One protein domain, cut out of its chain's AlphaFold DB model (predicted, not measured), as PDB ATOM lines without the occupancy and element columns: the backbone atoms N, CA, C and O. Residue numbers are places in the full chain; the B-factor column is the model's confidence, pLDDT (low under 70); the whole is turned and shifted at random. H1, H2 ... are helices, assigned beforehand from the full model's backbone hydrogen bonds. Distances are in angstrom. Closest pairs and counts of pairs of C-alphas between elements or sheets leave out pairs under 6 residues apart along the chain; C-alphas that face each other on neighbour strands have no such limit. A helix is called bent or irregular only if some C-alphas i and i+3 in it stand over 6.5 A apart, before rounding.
ATOM      1  N   ASN A   5     -14.446  -8.829 -22.447       91.88
ATOM      2  CA  ASN A   5     -13.149  -8.205 -22.707       91.88
ATOM      3  C   ASN A   5     -13.317  -6.714 -23.016       91.88
ATOM      4  O   ASN A   5     -12.580  -5.873 -22.490       91.88
ATOM      5  N   ALA A   6     -14.337  -6.373 -23.802       89.75
ATOM      6  CA  ALA A   6     -14.730  -5.004 -24.084       89.75
ATOM      7  C   ALA A   6     -15.207  -4.284 -22.812       89.75
ATOM      8  O   ALA A   6     -14.826  -3.136 -22.598       89.75
ATOM      9  N   ILE A   7     -15.969  -4.948 -21.931       90.12
ATOM     10  CA  ILE A   7     -16.388  -4.396 -20.629       90.12
ATOM     11  C   ILE A   7     -15.169  -4.096 -19.750       90.12
ATOM     12  O   ILE A   7     -15.026  -2.971 -19.271       90.12
ATOM     13  N   LYS A   8     -14.259  -5.061 -19.564       89.50
ATOM     14  CA  LYS A   8     -13.041  -4.876 -18.754       89.50
ATOM     15  C   LYS A   8     -12.155  -3.759 -19.300       89.50
ATOM     16  O   LYS A   8     -11.616  -2.971 -18.527       89.50
ATOM     17  N   THR A   9     -12.024  -3.670 -20.622       88.44
ATOM     18  CA  THR A   9     -11.280  -2.587 -21.281       88.44
ATOM     19  C   THR A   9     -11.950  -1.239 -21.031       88.44
ATOM     20  O   THR A   9     -11.293  -0.293 -20.608       88.44
ATOM     21  N   TYR A  10     -13.270  -1.165 -21.198       87.00
ATOM     22  CA  TYR A  10     -14.052   0.050 -20.981       87.00
ATOM     23  C   TYR A  10     -13.934   0.576 -19.542       87.00
ATOM     24  O   TYR A  10     -13.738   1.772 -19.345       87.00
ATOM     25  N   LEU A  11     -13.955  -0.318 -18.548       85.88
ATOM     26  CA  LEU A  11     -13.771   0.022 -17.131       85.88
ATOM     27  C   LEU A  11     -12.365   0.549 -16.792       85.88
ATOM     28  O   LEU A  11     -12.223   1.298 -15.831       85.88
ATOM     29  N   LYS A  12     -11.328   0.164 -17.548       83.69
ATOM     30  CA  LYS A  12      -9.939   0.608 -17.320       83.69
ATOM     31  C   LYS A  12      -9.639   1.986 -17.913       83.69
ATOM     32  O   LYS A  12      -8.753   2.676 -17.419       83.69
ATOM     33  N   THR A  13     -10.347   2.385 -18.967       76.25
ATOM     34  CA  THR A  13     -10.047   3.608 -19.734       76.25
ATOM     35  C   THR A  13     -10.623   4.883 -19.103       76.25
ATOM     36  O   THR A  13     -10.181   5.987 -19.417       76.25
ATOM     37  N   SER A  14     -11.592   4.777 -18.192       67.06
ATOM     38  CA  SER A  14     -12.238   5.939 -17.573       67.06
ATOM     39  C   SER A  14     -11.445   6.468 -16.367       67.06
ATOM     40  O   SER A  14     -11.434   5.853 -15.300       67.06
ATOM     41  N   LYS A  15     -10.791   7.620 -16.520       56.31
ATOM     42  CA  LYS A  15      -9.893   8.178 -15.496       56.31
ATOM     43  C   LYS A  15     -10.604   8.947 -14.365       56.31
ATOM     44  O   LYS A  15      -9.993   9.140 -13.324       56.31
ATOM     45  N   GLU A  16     -11.869   9.352 -14.539       58.31
ATOM     46  CA  GLU A  16     -12.546  10.279 -13.599       58.31
ATOM     47  C   GLU A  16     -14.012   9.937 -13.248       58.31
ATOM     48  O   GLU A  16     -14.526  10.420 -12.243       58.31
ATOM     49  N   SER A  17     -14.691   9.053 -13.989       61.03
ATOM     50  CA  SER A  17     -16.019   8.544 -13.610       61.03
ATOM     51  C   SER A  17     -16.176   7.090 -14.040       61.03
ATOM     52  O   SER A  17     -15.829   6.731 -15.162       61.03
ATOM     53  N   LYS A  18     -16.667   6.218 -13.142       68.50
ATOM     54  CA  LYS A  18     -16.939   4.821 -13.511       68.50
ATOM     55  C   LYS A  18     -17.942   4.828 -14.668       68.50
ATOM     56  O   LYS A  18     -19.011   5.426 -14.532       68.50
ATOM     57  N   PRO A  19     -17.619   4.193 -15.797       78.81
ATOM     58  CA  PRO A  19     -18.371   4.380 -17.009       78.81
ATOM     59  C   PRO A  19     -19.662   3.564 -16.927       78.81
ATOM     60  O   PRO A  19     -19.718   2.517 -16.273       78.81
ATOM     61  N   TYR A  20     -20.725   4.066 -17.553       84.50
ATOM     62  CA  TYR A  20     -22.044   3.452 -17.441       84.50
ATOM     63  C   TYR A  20     -22.068   2.077 -18.121       84.50
ATOM     64  O   TYR A  20     -21.768   1.945 -19.311       84.50
ATOM     65  N   LEU A  21     -22.457   1.054 -17.360       91.88
ATOM     66  CA  LEU A  21     -22.763  -0.279 -17.867       91.88
ATOM     67  C   LEU A  21     -24.275  -0.480 -17.843       91.88
ATOM     68  O   LEU A  21     -24.909  -0.255 -16.812       91.88
ATOM     69  N   SER A  22     -24.835  -0.958 -18.952       95.19
ATOM     70  CA  SER A  22     -26.227  -1.422 -18.996       95.19
ATOM     71  C   SER A  22     -26.443  -2.618 -18.058       95.19
ATOM     72  O   SER A  22     -25.499  -3.356 -17.779       95.19
ATOM     73  N   CYS A  23     -27.679  -2.875 -17.615       96.44
ATOM     74  CA  CYS A  23     -27.987  -4.009 -16.724       96.44
ATOM     75  C   CYS A  23     -27.478  -5.355 -17.277       96.44
ATOM     76  O   CYS A  23     -26.955  -6.177 -16.529       96.44
ATOM     77  N   LYS A  24     -27.535  -5.561 -18.600       96.62
ATOM     78  CA  LYS A  24     -26.983  -6.762 -19.254       96.62
ATOM     79  C   LYS A  24     -25.460  -6.853 -19.133       96.62
ATOM     80  O   LYS A  24     -24.929  -7.911 -18.818       96.62
ATOM     81  N   GLU A  25     -24.751  -5.745 -19.344       96.50
ATOM     82  CA  GLU A  25     -23.291  -5.696 -19.176       96.50
ATOM     83  C   GLU A  25     -22.885  -5.874 -17.706       96.50
ATOM     84  O   GLU A  25     -21.868  -6.500 -17.418       96.50
ATOM     85  N   GLN A  26     -23.700  -5.382 -16.770       96.50
ATOM     86  CA  GLN A  26     -23.515  -5.629 -15.341       96.50
ATOM     87  C   GLN A  26     -23.656  -7.121 -15.013       96.50
ATOM     88  O   GLN A  26     -22.786  -7.661 -14.342       96.50
ATOM     89  N   VAL A  27     -24.688  -7.807 -15.521       97.62
ATOM     90  CA  VAL A  27     -24.867  -9.263 -15.346       97.62
ATOM     91  C   VAL A  27     -23.666 -10.044 -15.889       97.62
ATOM     92  O   VAL A  27     -23.159 -10.928 -15.202       97.62
ATOM     93  N   ILE A  28     -23.162  -9.690 -17.077       97.19
ATOM     94  CA  ILE A  28     -21.960 -10.314 -17.659       97.19
ATOM     95  C   ILE A  28     -20.748 -10.129 -16.734       97.19
ATOM     96  O   ILE A  28     -20.040 -11.092 -16.447       97.19
ATOM     97  N   LEU A  29     -20.530  -8.910 -16.233       96.06
ATOM     98  CA  LEU A  29     -19.433  -8.608 -15.312       96.06
ATOM     99  C   LEU A  29     -19.555  -9.364 -13.983       96.06
ATOM    100  O   LEU A  29     -18.554  -9.814 -13.436       96.06
ATOM    101  N   LEU A  30     -20.768  -9.489 -13.444       96.75
ATOM    102  CA  LEU A  30     -21.020 -10.201 -12.193       96.75
ATOM    103  C   LEU A  30     -20.705 -11.693 -12.320       96.75
ATOM    104  O   LEU A  30     -20.031 -12.240 -11.450       96.75
ATOM    105  N   LYS A  31     -21.127 -12.323 -13.421       97.00
ATOM    106  CA  LYS A  31     -20.810 -13.728 -13.713       97.00
ATOM    107  C   LYS A  31     -19.314 -13.959 -13.883       97.00
ATOM    108  O   LYS A  31     -18.782 -14.917 -13.339       97.00
ATOM    109  N   ASP A  32     -18.629 -13.064 -14.595       96.31
ATOM    110  CA  ASP A  32     -17.169 -13.117 -14.743       96.31
ATOM    111  C   ASP A  32     -16.443 -12.990 -13.396       96.31
ATOM    112  O   ASP A  32     -15.421 -13.633 -13.182       96.31
ATOM    113  N   ARG A  33     -17.013 -12.234 -12.454       95.56
ATOM    114  CA  ARG A  33     -16.518 -12.126 -11.077       95.56
ATOM    115  C   ARG A  33     -16.891 -13.313 -10.182       95.56
ATOM    116  O   ARG A  33     -16.629 -13.250  -8.988       95.56
ATOM    117  N   GLY A  34     -17.500 -14.370 -10.715       96.31
ATOM    118  CA  GLY A  34     -17.854 -15.572  -9.956       96.31
ATOM    119  C   GLY A  34     -19.220 -15.528  -9.267       96.31
ATOM    120  O   GLY A  34     -19.529 -16.439  -8.507       96.31
ATOM    121  N   LEU A  35     -20.059 -14.513  -9.524       97.69
ATOM    122  CA  LEU A  35     -21.421 -14.494  -8.984       97.69
ATOM    123  C   LEU A  35     -22.323 -15.450  -9.765       97.69
ATOM    124  O   LEU A  35     -22.498 -15.306 -10.980       97.69
ATOM    125  N   ILE A  36     -22.973 -16.366  -9.057       98.44
ATOM    126  CA  ILE A  36     -23.953 -17.276  -9.640       98.44
ATOM    127  C   ILE A  36     -25.278 -16.533  -9.821       98.44
ATOM    128  O   ILE A  36     -25.833 -15.944  -8.894       98.44
ATOM    129  N   ILE A  37     -25.798 -16.542 -11.047       98.19
ATOM    130  CA  ILE A  37     -27.068 -15.900 -11.397       98.19
ATOM    131  C   ILE A  37     -27.994 -16.967 -11.974       98.19
ATOM    132  O   ILE A  37     -27.975 -17.217 -13.176       98.19
ATOM    133  N   ASP A  38     -28.805 -17.585 -11.111       97.38
ATOM    134  CA  ASP A  38     -29.700 -18.692 -11.497       97.38
ATOM    135  C   ASP A  38     -30.835 -18.241 -12.424       97.38
ATOM    136  O   ASP A  38     -31.336 -19.012 -13.235       97.38
ATOM    137  N   ASN A  39     -31.279 -16.991 -12.270       97.75
ATOM    138  CA  ASN A  39     -32.331 -16.394 -13.081       97.75
ATOM    139  C   ASN A  39     -31.895 -14.992 -13.523       97.75
ATOM    140  O   ASN A  39     -31.914 -14.039 -12.741       97.75
ATOM    141  N   GLU A  40     -31.480 -14.886 -14.782       97.50
ATOM    142  CA  GLU A  40     -31.009 -13.629 -15.364       97.50
ATOM    143  C   GLU A  40     -32.115 -12.592 -15.528       97.50
ATOM    144  O   GLU A  40     -31.861 -11.416 -15.285       97.50
ATOM    145  N   GLU A  41     -33.331 -12.996 -15.899       98.00
ATOM    146  CA  GLU A  41     -34.464 -12.071 -16.036       98.00
ATOM    147  C   GLU A  41     -34.766 -11.392 -14.701       98.00
ATOM    148  O   GLU A  41     -34.913 -10.172 -14.627       98.00
ATOM    149  N   PHE A  42     -34.764 -12.179 -13.625       98.06
ATOM    150  CA  PHE A  42     -34.900 -11.676 -12.270       98.06
ATOM    151  C   PHE A  42     -33.768 -10.705 -11.919       98.06
ATOM    152  O   PHE A  42     -34.039  -9.605 -11.442       98.06
ATOM    153  N   ALA A  43     -32.510 -11.075 -12.176       98.25
ATOM    154  CA  ALA A  43     -31.371 -10.211 -11.876       98.25
ATOM    155  C   ALA A  43     -31.421  -8.889 -12.658       98.25
ATOM    156  O   ALA A  43     -31.168  -7.832 -12.082       98.25
ATOM    157  N   LEU A  44     -31.800  -8.925 -13.938       98.12
ATOM    158  CA  LEU A  44     -31.976  -7.734 -14.770       98.12
ATOM    159  C   LEU A  44     -33.062  -6.816 -14.211       98.12
ATOM    160  O   LEU A  44     -32.801  -5.627 -14.028       98.12
ATOM    161  N   LEU A  45     -34.230  -7.371 -13.876       98.19
ATOM    162  CA  LEU A  45     -35.334  -6.620 -13.279       98.19
ATOM    163  C   LEU A  45     -34.914  -5.950 -11.963       98.19
ATOM    164  O   LEU A  45     -35.214  -4.777 -11.735       98.19
ATOM    165  N   GLN A  46     -34.188  -6.665 -11.100       98.12
ATOM    166  CA  GLN A  46     -33.714  -6.101  -9.834       98.12
ATOM    167  C   GLN A  46     -32.632  -5.035 -10.037       98.12
ATOM    168  O   GLN A  46     -32.650  -4.019  -9.349       98.12
ATOM    169  N   LEU A  47     -31.709  -5.221 -10.985       97.62
ATOM    170  CA  LEU A  47     -30.686  -4.220 -11.299       97.62
ATOM    171  C   LEU A  47     -31.285  -2.949 -11.908       97.62
ATOM    172  O   LEU A  47     -30.766  -1.865 -11.656       97.62
ATOM    173  N   GLU A  48     -32.379  -3.063 -12.657       97.19
ATOM    174  CA  GLU A  48     -33.139  -1.915 -13.155       97.19
ATOM    175  C   GLU A  48     -33.903  -1.202 -12.028       97.19
ATOM    176  O   GLU A  48     -33.875   0.022 -11.944       97.19
ATOM    177  N   THR A  49     -34.520  -1.963 -11.120       96.94
ATOM    178  CA  THR A  49     -35.382  -1.417 -10.056       96.94
ATOM    179  C   THR A  49     -34.588  -0.828  -8.882       96.94
ATOM    180  O   THR A  49     -34.911   0.245  -8.382       96.94
ATOM    181  N   ILE A  50     -33.552  -1.529  -8.414       97.00
ATOM    182  CA  ILE A  50     -32.789  -1.185  -7.200       97.00
ATOM    183  C   ILE A  50     -31.500  -0.426  -7.546       97.00
ATOM    184  O   ILE A  50     -30.973   0.314  -6.714       97.00
ATOM    185  N   SER A  51     -31.017  -0.544  -8.787       95.31
ATOM    186  CA  SER A  51     -29.686  -0.142  -9.256       95.31
ATOM    187  C   SER A  51     -28.544  -1.033  -8.754       95.31
ATOM    188  O   SER A  51     -28.535  -1.546  -7.633       95.31
ATOM    189  N   TYR A  52     -27.501  -1.139  -9.577       95.56
ATOM    190  CA  TYR A  52     -26.249  -1.807  -9.218       95.56
ATOM    191  C   TYR A  52     -25.594  -1.214  -7.960       95.56
ATOM    192  O   TYR A  52     -24.978  -1.940  -7.183       95.56
ATOM    193  N   TYR A  53     -25.712   0.101  -7.741       93.38
ATOM    194  CA  TYR A  53     -25.094   0.757  -6.589       93.38
ATOM    195  C   TYR A  53     -25.767   0.344  -5.280       93.38
ATOM    196  O   TYR A  53     -25.080  -0.105  -4.363       93.38
ATOM    197  N   SER A  54     -27.094   0.436  -5.202       95.38
ATOM    198  CA  SER A  54     -27.824   0.110  -3.972       95.38
ATOM    199  C   SER A  54     -27.874  -1.387  -3.677       95.38
ATOM    200  O   SER A  54     -28.098  -1.757  -2.530       95.38
ATOM    201  N   LEU A  55     -27.681  -2.242  -4.688       97.12
ATOM    202  CA  LEU A  55     -27.672  -3.693  -4.521       97.12
ATOM    203  C   LEU A  55     -26.247  -4.255  -4.469       97.12
ATOM    204  O   LEU A  55     -25.774  -4.716  -3.438       97.12
ATOM    205  N   ILE A  56     -25.512  -4.206  -5.575       96.06
ATOM    206  CA  ILE A  56     -24.214  -4.878  -5.651       96.06
ATOM    207  C   ILE A  56     -23.162  -4.151  -4.816       96.06
ATOM    208  O   ILE A  56     -22.489  -4.784  -4.006       96.06
ATOM    209  N   ASN A  57     -22.997  -2.835  -4.978       94.00
ATOM    210  CA  ASN A  57     -21.940  -2.127  -4.241       94.00
ATOM    211  C   ASN A  57     -22.197  -2.124  -2.729       94.00
ATOM    212  O   ASN A  57     -21.241  -2.226  -1.966       94.00
ATOM    213  N   ALA A  58     -23.464  -2.060  -2.309       95.12
ATOM    214  CA  ALA A  58     -23.834  -2.087  -0.899       95.12
ATOM    215  C   ALA A  58     -23.526  -3.435  -0.227       95.12
ATOM    216  O   ALA A  58     -22.943  -3.437   0.851       95.12
ATOM    217  N   TYR A  59     -23.851  -4.572  -0.857       96.25
ATOM    218  CA  TYR A  59     -23.802  -5.880  -0.178       96.25
ATOM    219  C   TYR A  59     -22.675  -6.807  -0.642       96.25
ATOM    220  O   TYR A  59     -22.360  -7.766   0.054       96.25
ATOM    221  N   SER A  60     -22.017  -6.540  -1.777       93.94
ATOM    222  CA  SER A  60     -20.985  -7.454  -2.302       93.94
ATOM    223  C   SER A  60     -19.798  -7.663  -1.361       93.94
ATOM    224  O   SER A  60     -19.199  -8.728  -1.392       93.94
ATOM    225  N   HIS A  61     -19.474  -6.697  -0.499       92.19
ATOM    226  CA  HIS A  61     -18.353  -6.811   0.438       92.19
ATOM    227  C   HIS A  61     -18.508  -7.956   1.456       92.19
ATOM    228  O   HIS A  61     -17.500  -8.449   1.950       92.19
ATOM    229  N   PHE A  62     -19.735  -8.410   1.737       91.81
ATOM    230  CA  PHE A  62     -19.983  -9.580   2.591       91.81
ATOM    231  C   PHE A  62     -19.635 -10.911   1.912       91.81
ATOM    232  O   PHE A  62     -19.445 -11.913   2.593       91.81
ATOM    233  N   PHE A  63     -19.549 -10.916   0.579       94.31
ATOM    234  CA  PHE A  63     -19.427 -12.119  -0.245       94.31
ATOM    235  C   PHE A  63     -18.199 -12.095  -1.155       94.31
ATOM    236  O   PHE A  63     -18.110 -12.886  -2.091       94.31
ATOM    237  N   LYS A  64     -17.273 -11.161  -0.941       91.81
ATOM    238  CA  LYS A  64     -16.031 -11.081  -1.710       91.81
ATOM    239  C   LYS A  64     -14.895 -11.765  -0.977       91.81
ATOM    240  O   LYS A  64     -14.812 -11.707   0.250       91.81
ATOM    241  N   ASP A  65     -14.011 -12.369  -1.755       87.56
ATOM    242  CA  ASP A  65     -12.710 -12.782  -1.254       87.56
ATOM    243  C   ASP A  65     -11.914 -11.536  -0.818       87.56
ATOM    244  O   ASP A  65     -12.056 -10.449  -1.385       87.56
ATOM    245  N   LYS A  66     -11.085 -11.670   0.216       77.88
ATOM    246  CA  LYS A  66     -10.243 -10.570   0.706       77.88
ATOM    247  C   LYS A  66      -9.090 -10.274  -0.247       77.88
ATOM    248  O   LYS A  66      -8.630  -9.134  -0.298       77.88
ATOM    249  N   ASP A  67      -8.662 -11.282  -1.001       77.81
ATOM    250  CA  ASP A  67      -7.448 -11.215  -1.812       77.81
ATOM    251  C   ASP A  67      -7.727 -10.900  -3.291       77.81
ATOM    252  O   ASP A  67      -6.805 -10.595  -4.050       77.81
ATOM    253  N   ASN A  68      -8.991 -10.940  -3.733       78.56
ATOM    254  CA  ASN A  68      -9.360 -10.690  -5.125       78.56
ATOM    255  C   ASN A  68     -10.728  -9.982  -5.263       78.56
ATOM    256  O   ASN A  68     -11.559  -9.997  -4.366       78.56
ATOM    257  N   ASP A  69     -10.982  -9.337  -6.409       83.25
ATOM    258  CA  ASP A  69     -12.263  -8.652  -6.693       83.25
ATOM    259  C   ASP A  69     -13.378  -9.626  -7.153       83.25
ATOM    260  O   ASP A  69     -14.297  -9.219  -7.871       83.25
ATOM    261  N   HIS A  70     -13.288 -10.910  -6.777       93.50
ATOM    262  CA  HIS A  70     -14.265 -11.951  -7.105       93.50
ATOM    263  C   HIS A  70     -15.123 -12.306  -5.889       93.50
ATOM    264  O   HIS A  70     -14.781 -12.040  -4.733       93.50
ATOM    265  N   PHE A  71     -16.285 -12.881  -6.177       95.62
ATOM    266  CA  PHE A  71     -17.166 -13.440  -5.167       95.62
ATOM    267  C   PHE A  71     -16.613 -14.774  -4.668       95.62
ATOM    268  O   PHE A  71     -16.007 -15.526  -5.433       95.62
ATOM    269  N   VAL A  72     -16.832 -15.068  -3.386       95.31
ATOM    270  CA  VAL A  72     -16.499 -16.376  -2.816       95.31
ATOM    271  C   VAL A  72     -17.324 -17.469  -3.495       95.31
ATOM    272  O   VAL A  72     -18.416 -17.216  -4.017       95.31
ATOM    273  N   GLU A  73     -16.795 -18.691  -3.500       94.44
ATOM    274  CA  GLU A  73     -17.431 -19.829  -4.164       94.44
ATOM    275  C   GLU A  73     -18.875 -20.039  -3.673       94.44
ATOM    276  O   GLU A  73     -19.172 -19.865  -2.492       94.44
ATOM    277  N   ASN A  74     -19.770 -20.423  -4.588       96.12
ATOM    278  CA  ASN A  74     -21.201 -20.622  -4.328       96.12
ATOM    279  C   ASN A  74     -21.963 -19.371  -3.850       96.12
ATOM    280  O   ASN A  74     -23.017 -19.500  -3.237       96.12
ATOM    281  N   THR A  75     -21.482 -18.160  -4.150       97.31
ATOM    282  CA  THR A  75     -22.277 -16.942  -3.930       97.31
ATOM    283  C   THR A  75     -23.301 -16.767  -5.045       97.31
ATOM    284  O   THR A  75     -22.938 -16.647  -6.218       97.31
ATOM    285  N   HIS A  76     -24.577 -16.649  -4.687       98.38
ATOM    286  CA  HIS A  76     -25.667 -16.368  -5.610       98.38
ATOM    287  C   HIS A  76     -26.085 -14.893  -5.559       98.38
ATOM    288  O   HIS A  76     -26.067 -14.234  -4.522       98.38
ATOM    289  N   PHE A  77     -26.582 -14.364  -6.678       98.38
ATOM    290  CA  PHE A  77     -27.189 -13.026  -6.729       98.38
ATOM    291  C   PHE A  77     -28.328 -12.858  -5.712       98.38
ATOM    292  O   PHE A  77     -28.529 -11.769  -5.169       98.38
ATOM    293  N   ARG A  78     -29.066 -13.942  -5.435       97.94
ATOM    294  CA  ARG A  78     -30.135 -13.939  -4.430       97.94
ATOM    295  C   ARG A  78     -29.620 -13.661  -3.023       97.94
ATOM    296  O   ARG A  78     -30.360 -13.057  -2.261       97.94
ATOM    297  N   ASP A  79     -28.385 -14.025  -2.696       97.88
ATOM    298  CA  ASP A  79     -27.825 -13.787  -1.363       97.88
ATOM    299  C   ASP A  79     -27.705 -12.285  -1.095       97.88
ATOM    300  O   ASP A  79     -28.224 -11.778  -0.100       97.88
ATOM    301  N   LEU A  80     -27.147 -11.540  -2.057       97.94
ATOM    302  CA  LEU A  80     -27.076 -10.077  -1.999       97.94
ATOM    303  C   LEU A  80     -28.475  -9.448  -1.963       97.94
ATOM    304  O   LEU A  80     -28.718  -8.480  -1.240       97.94
ATOM    305  N   PHE A  81     -29.408  -9.992  -2.744       98.06
ATOM    306  CA  PHE A  81     -30.790  -9.521  -2.769       98.06
ATOM    307  C   PHE A  81     -31.524  -9.755  -1.443       98.06
ATOM    308  O   PHE A  81     -32.267  -8.881  -1.001       98.06
ATOM    309  N   HIS A  82     -31.295 -10.883  -0.770       97.81
ATOM    310  CA  HIS A  82     -31.857 -11.145   0.553       97.81
ATOM    311  C   HIS A  82     -31.302 -10.179   1.603       97.81
ATOM    312  O   HIS A  82     -32.080  -9.674   2.414       97.81
ATOM    313  N   CYS A  83     -30.004  -9.852   1.562       97.62
ATOM    314  CA  CYS A  83     -29.436  -8.801   2.411       97.62
ATOM    315  C   CYS A  83     -30.156  -7.463   2.192       97.62
ATOM    316  O   CYS A  83     -30.643  -6.869   3.152       97.62
ATOM    317  N   TYR A  84     -30.324  -7.046   0.932       97.81
ATOM    318  CA  TYR A  84     -31.073  -5.833   0.599       97.81
ATOM    319  C   TYR A  84     -32.507  -5.854   1.141       97.81
ATOM    320  O   TYR A  84     -32.948  -4.888   1.764       97.81
ATOM    321  N   GLN A  85     -33.246  -6.945   0.925       97.38
ATOM    322  CA  GLN A  85     -34.624  -7.052   1.404       97.38
ATOM    323  C   GLN A  85     -34.717  -6.971   2.927       97.38
ATOM    324  O   GLN A  85     -35.610  -6.304   3.450       97.38
ATOM    325  N   ASN A  86     -33.810  -7.639   3.636       97.38
ATOM    326  CA  ASN A  86     -33.788  -7.622   5.092       97.38
ATOM    327  C   ASN A  86     -33.500  -6.212   5.621       97.38
ATOM    328  O   ASN A  86     -34.250  -5.728   6.468       97.38
ATOM    329  N   ASP A  87     -32.519  -5.510   5.054       97.19
ATOM    330  CA  ASP A  87     -32.224  -4.118   5.409       97.19
ATOM    331  C   ASP A  87     -33.411  -3.186   5.143       97.19
ATOM    332  O   ASP A  87     -33.733  -2.328   5.966       97.19
ATOM    333  N   MET A  88     -34.110  -3.359   4.018       96.50
ATOM    334  CA  MET A  88     -35.310  -2.577   3.716       96.50
ATOM    335  C   MET A  88     -36.438  -2.844   4.714       96.50
ATOM    336  O   MET A  88     -37.087  -1.901   5.167       96.50
ATOM    337  N   ARG A  89     -36.646  -4.104   5.114       97.88
ATOM    338  CA  ARG A  89     -37.623  -4.462   6.152       97.88
ATOM    339  C   ARG A  89     -37.275  -3.816   7.491       97.88
ATOM    340  O   ARG A  89     -38.163  -3.250   8.121       97.88
ATOM    341  N   LEU A  90     -36.005  -3.847   7.895       97.69
ATOM    342  CA  LEU A  90     -35.544  -3.209   9.132       97.69
ATOM    343  C   LEU A  90     -35.738  -1.691   9.095       97.69
ATOM    344  O   LEU A  90     -36.254  -1.122  10.053       97.69
ATOM    345  N   LYS A  91     -35.409  -1.033   7.976       96.50
ATOM    346  CA  LYS A  91     -35.638   0.411   7.796       96.50
ATOM    347  C   LYS A  91     -37.111   0.785   7.919       96.50
ATOM    348  O   LYS A  91     -37.428   1.786   8.553       96.50
ATOM    349  N   ILE A  92     -38.004  -0.016   7.338       97.38
ATOM    350  CA  ILE A  92     -39.452   0.202   7.455       97.38
ATOM    351  C   ILE A  92     -39.887   0.058   8.915       97.38
ATOM    352  O   ILE A  92     -40.564   0.942   9.423       97.38
ATOM    353  N   MET A  93     -39.460  -1.006   9.603       97.44
ATOM    354  CA  MET A  93     -39.796  -1.220  11.016       97.44
ATOM    355  C   MET A  93     -39.325  -0.062  11.904       97.44
ATOM    356  O   MET A  93     -40.098   0.428  12.720       97.44
ATOM    357  N   LEU A  94     -38.084   0.399  11.723       97.06
ATOM    358  CA  LEU A  94     -37.532   1.529  12.472       97.06
ATOM    359  C   LEU A  94     -38.327   2.810  12.221       97.06
ATOM    360  O   LEU A  94     -38.720   3.474  13.174       97.06
ATOM    361  N   LYS A  95     -38.643   3.105  10.957       96.12
ATOM    362  CA  LYS A  95     -39.457   4.265  10.596       96.12
ATOM    363  C   LYS A  95     -40.849   4.210  11.234       96.12
ATOM    364  O   LYS A  95     -41.318   5.210  11.764       96.12
ATOM    365  N   THR A  96     -41.498   3.046  11.224       96.50
ATOM    366  CA  THR A  96     -42.801   2.870  11.881       96.50
ATOM    367  C   THR A  96     -42.706   3.112  13.387       96.50
ATOM    368  O   THR A  96     -43.575   3.768  13.949       96.50
ATOM    369  N   LEU A  97     -41.647   2.632  14.049       96.50
ATOM    370  CA  LEU A  97     -41.433   2.884  15.478       96.50
ATOM    371  C   LEU A  97     -41.203   4.371  15.775       96.50
ATOM    372  O   LEU A  97     -41.775   4.888  16.732       96.50
ATOM    373  N   GLU A  98     -40.412   5.064  14.954       96.06
ATOM    374  CA  GLU A  98     -40.207   6.512  15.070       96.06
ATOM    375  C   GLU A  98     -41.539   7.265  14.967       96.06
ATOM    376  O   GLU A  98     -41.867   8.058  15.846       96.06
ATOM    377  N   GLU A  99     -42.354   6.968  13.950       94.88
ATOM    378  CA  GLU A  99     -43.678   7.577  13.763       94.88
ATOM    379  C   GLU A  99     -44.607   7.329  14.964       94.88
ATOM    380  O   GLU A  99     -45.322   8.237  15.381       94.88
ATOM    381  N   MET A 100     -44.569   6.135  15.572       94.38
ATOM    382  CA  MET A 100     -45.349   5.835  16.781       94.38
ATOM    383  C   MET A 100     -44.914   6.676  17.984       94.38
ATOM    384  O   MET A 100     -45.779   7.121  18.739       94.38
ATOM    385  N   ILE A 101     -43.608   6.913  18.147       93.81
ATOM    386  CA  ILE A 101     -43.072   7.770  19.213       93.81
ATOM    387  C   ILE A 101     -43.517   9.220  19.004       93.81
ATOM    388  O   ILE A 101     -43.960   9.840  19.958       93.81
ATOM    389  N   TYR A 102     -43.460   9.755  17.780       88.44
ATOM    390  CA  TYR A 102     -43.854  11.148  17.504       88.44
ATOM    391  C   TYR A 102     -45.366  11.416  17.595       88.44
ATOM    392  O   TYR A 102     -45.776  12.575  17.644       88.44
ATOM    393  N   MET A 103     -46.201  10.374  17.581       79.50
ATOM    394  CA  MET A 103     -47.652  10.494  17.771       79.50
ATOM    395  C   MET A 103     -48.081  10.555  19.250       79.50
ATOM    396  O   MET A 103     -49.271  10.739  19.509       79.50
ATOM    397  N   HIS A 104     -47.148  10.397  20.196       61.97
ATOM    398  CA  HIS A 104     -47.374  10.453  21.646       61.97
ATOM    399  C   HIS A 104     -46.521  11.557  22.284       61.97
ATOM    400  O   HIS A 104     -46.952  12.070  23.341       61.97
TER     401      HIS A 104
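What this domain is: This is residues 5 to 104 of the 104 residues of the protein "Abortive infection bacteriophage resistance protein" of Staphylococcus carnosus (UniProt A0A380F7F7). A compact head of four short helices, H1 to H4, with loops, holds the first turns of one long helix, H5, whose residues 86 to 102 stick out as an arm. The 100 printed residues have five named helices, H1 to H5 in order, and no named strand: all helix. The whole is loose, radius of gyration of the C-alphas 16.6 A, and spans 59 by 33 by 30 A.

How they stand to each other: H1, residues 5 to 13, is close to but not clearly touching H2, residues 23 to 32; the closest C-alphas, Ile 7 and Glu 25, are 7.2 A apart. H2 touches H3, residues 40 to 50, at a steep tilt of 61 degrees, opposite ways; the closest C-alphas, Cys 23 and Leu 44, are 5.8 A apart. H4, residues 52 to 62, touches residues 80 to 84 alone of H5, residues 77 to 102, about perpendicular at 77 degrees; the closest C-alphas, Tyr 59 and Leu 80, are 5.6 A apart. Every O i to N i+4 pair is within hydrogen-bond range in H1, H2, H3 and H5, but 4 of 7 in H4, irregular with C-alphas 58 and 61 7.4 A apart.

Where its parts are: H1 begins at C-alpha 5 (-13.149, -8.205, -22.707); H5, 38.1 A long, ends at C-alpha 102 (-43.854, 11.148, 17.504).

The domain as a whole: The printed part has no cut; the link H4 to H5 is long; pLDDT is under 70 at residues 14 to 18 and 104.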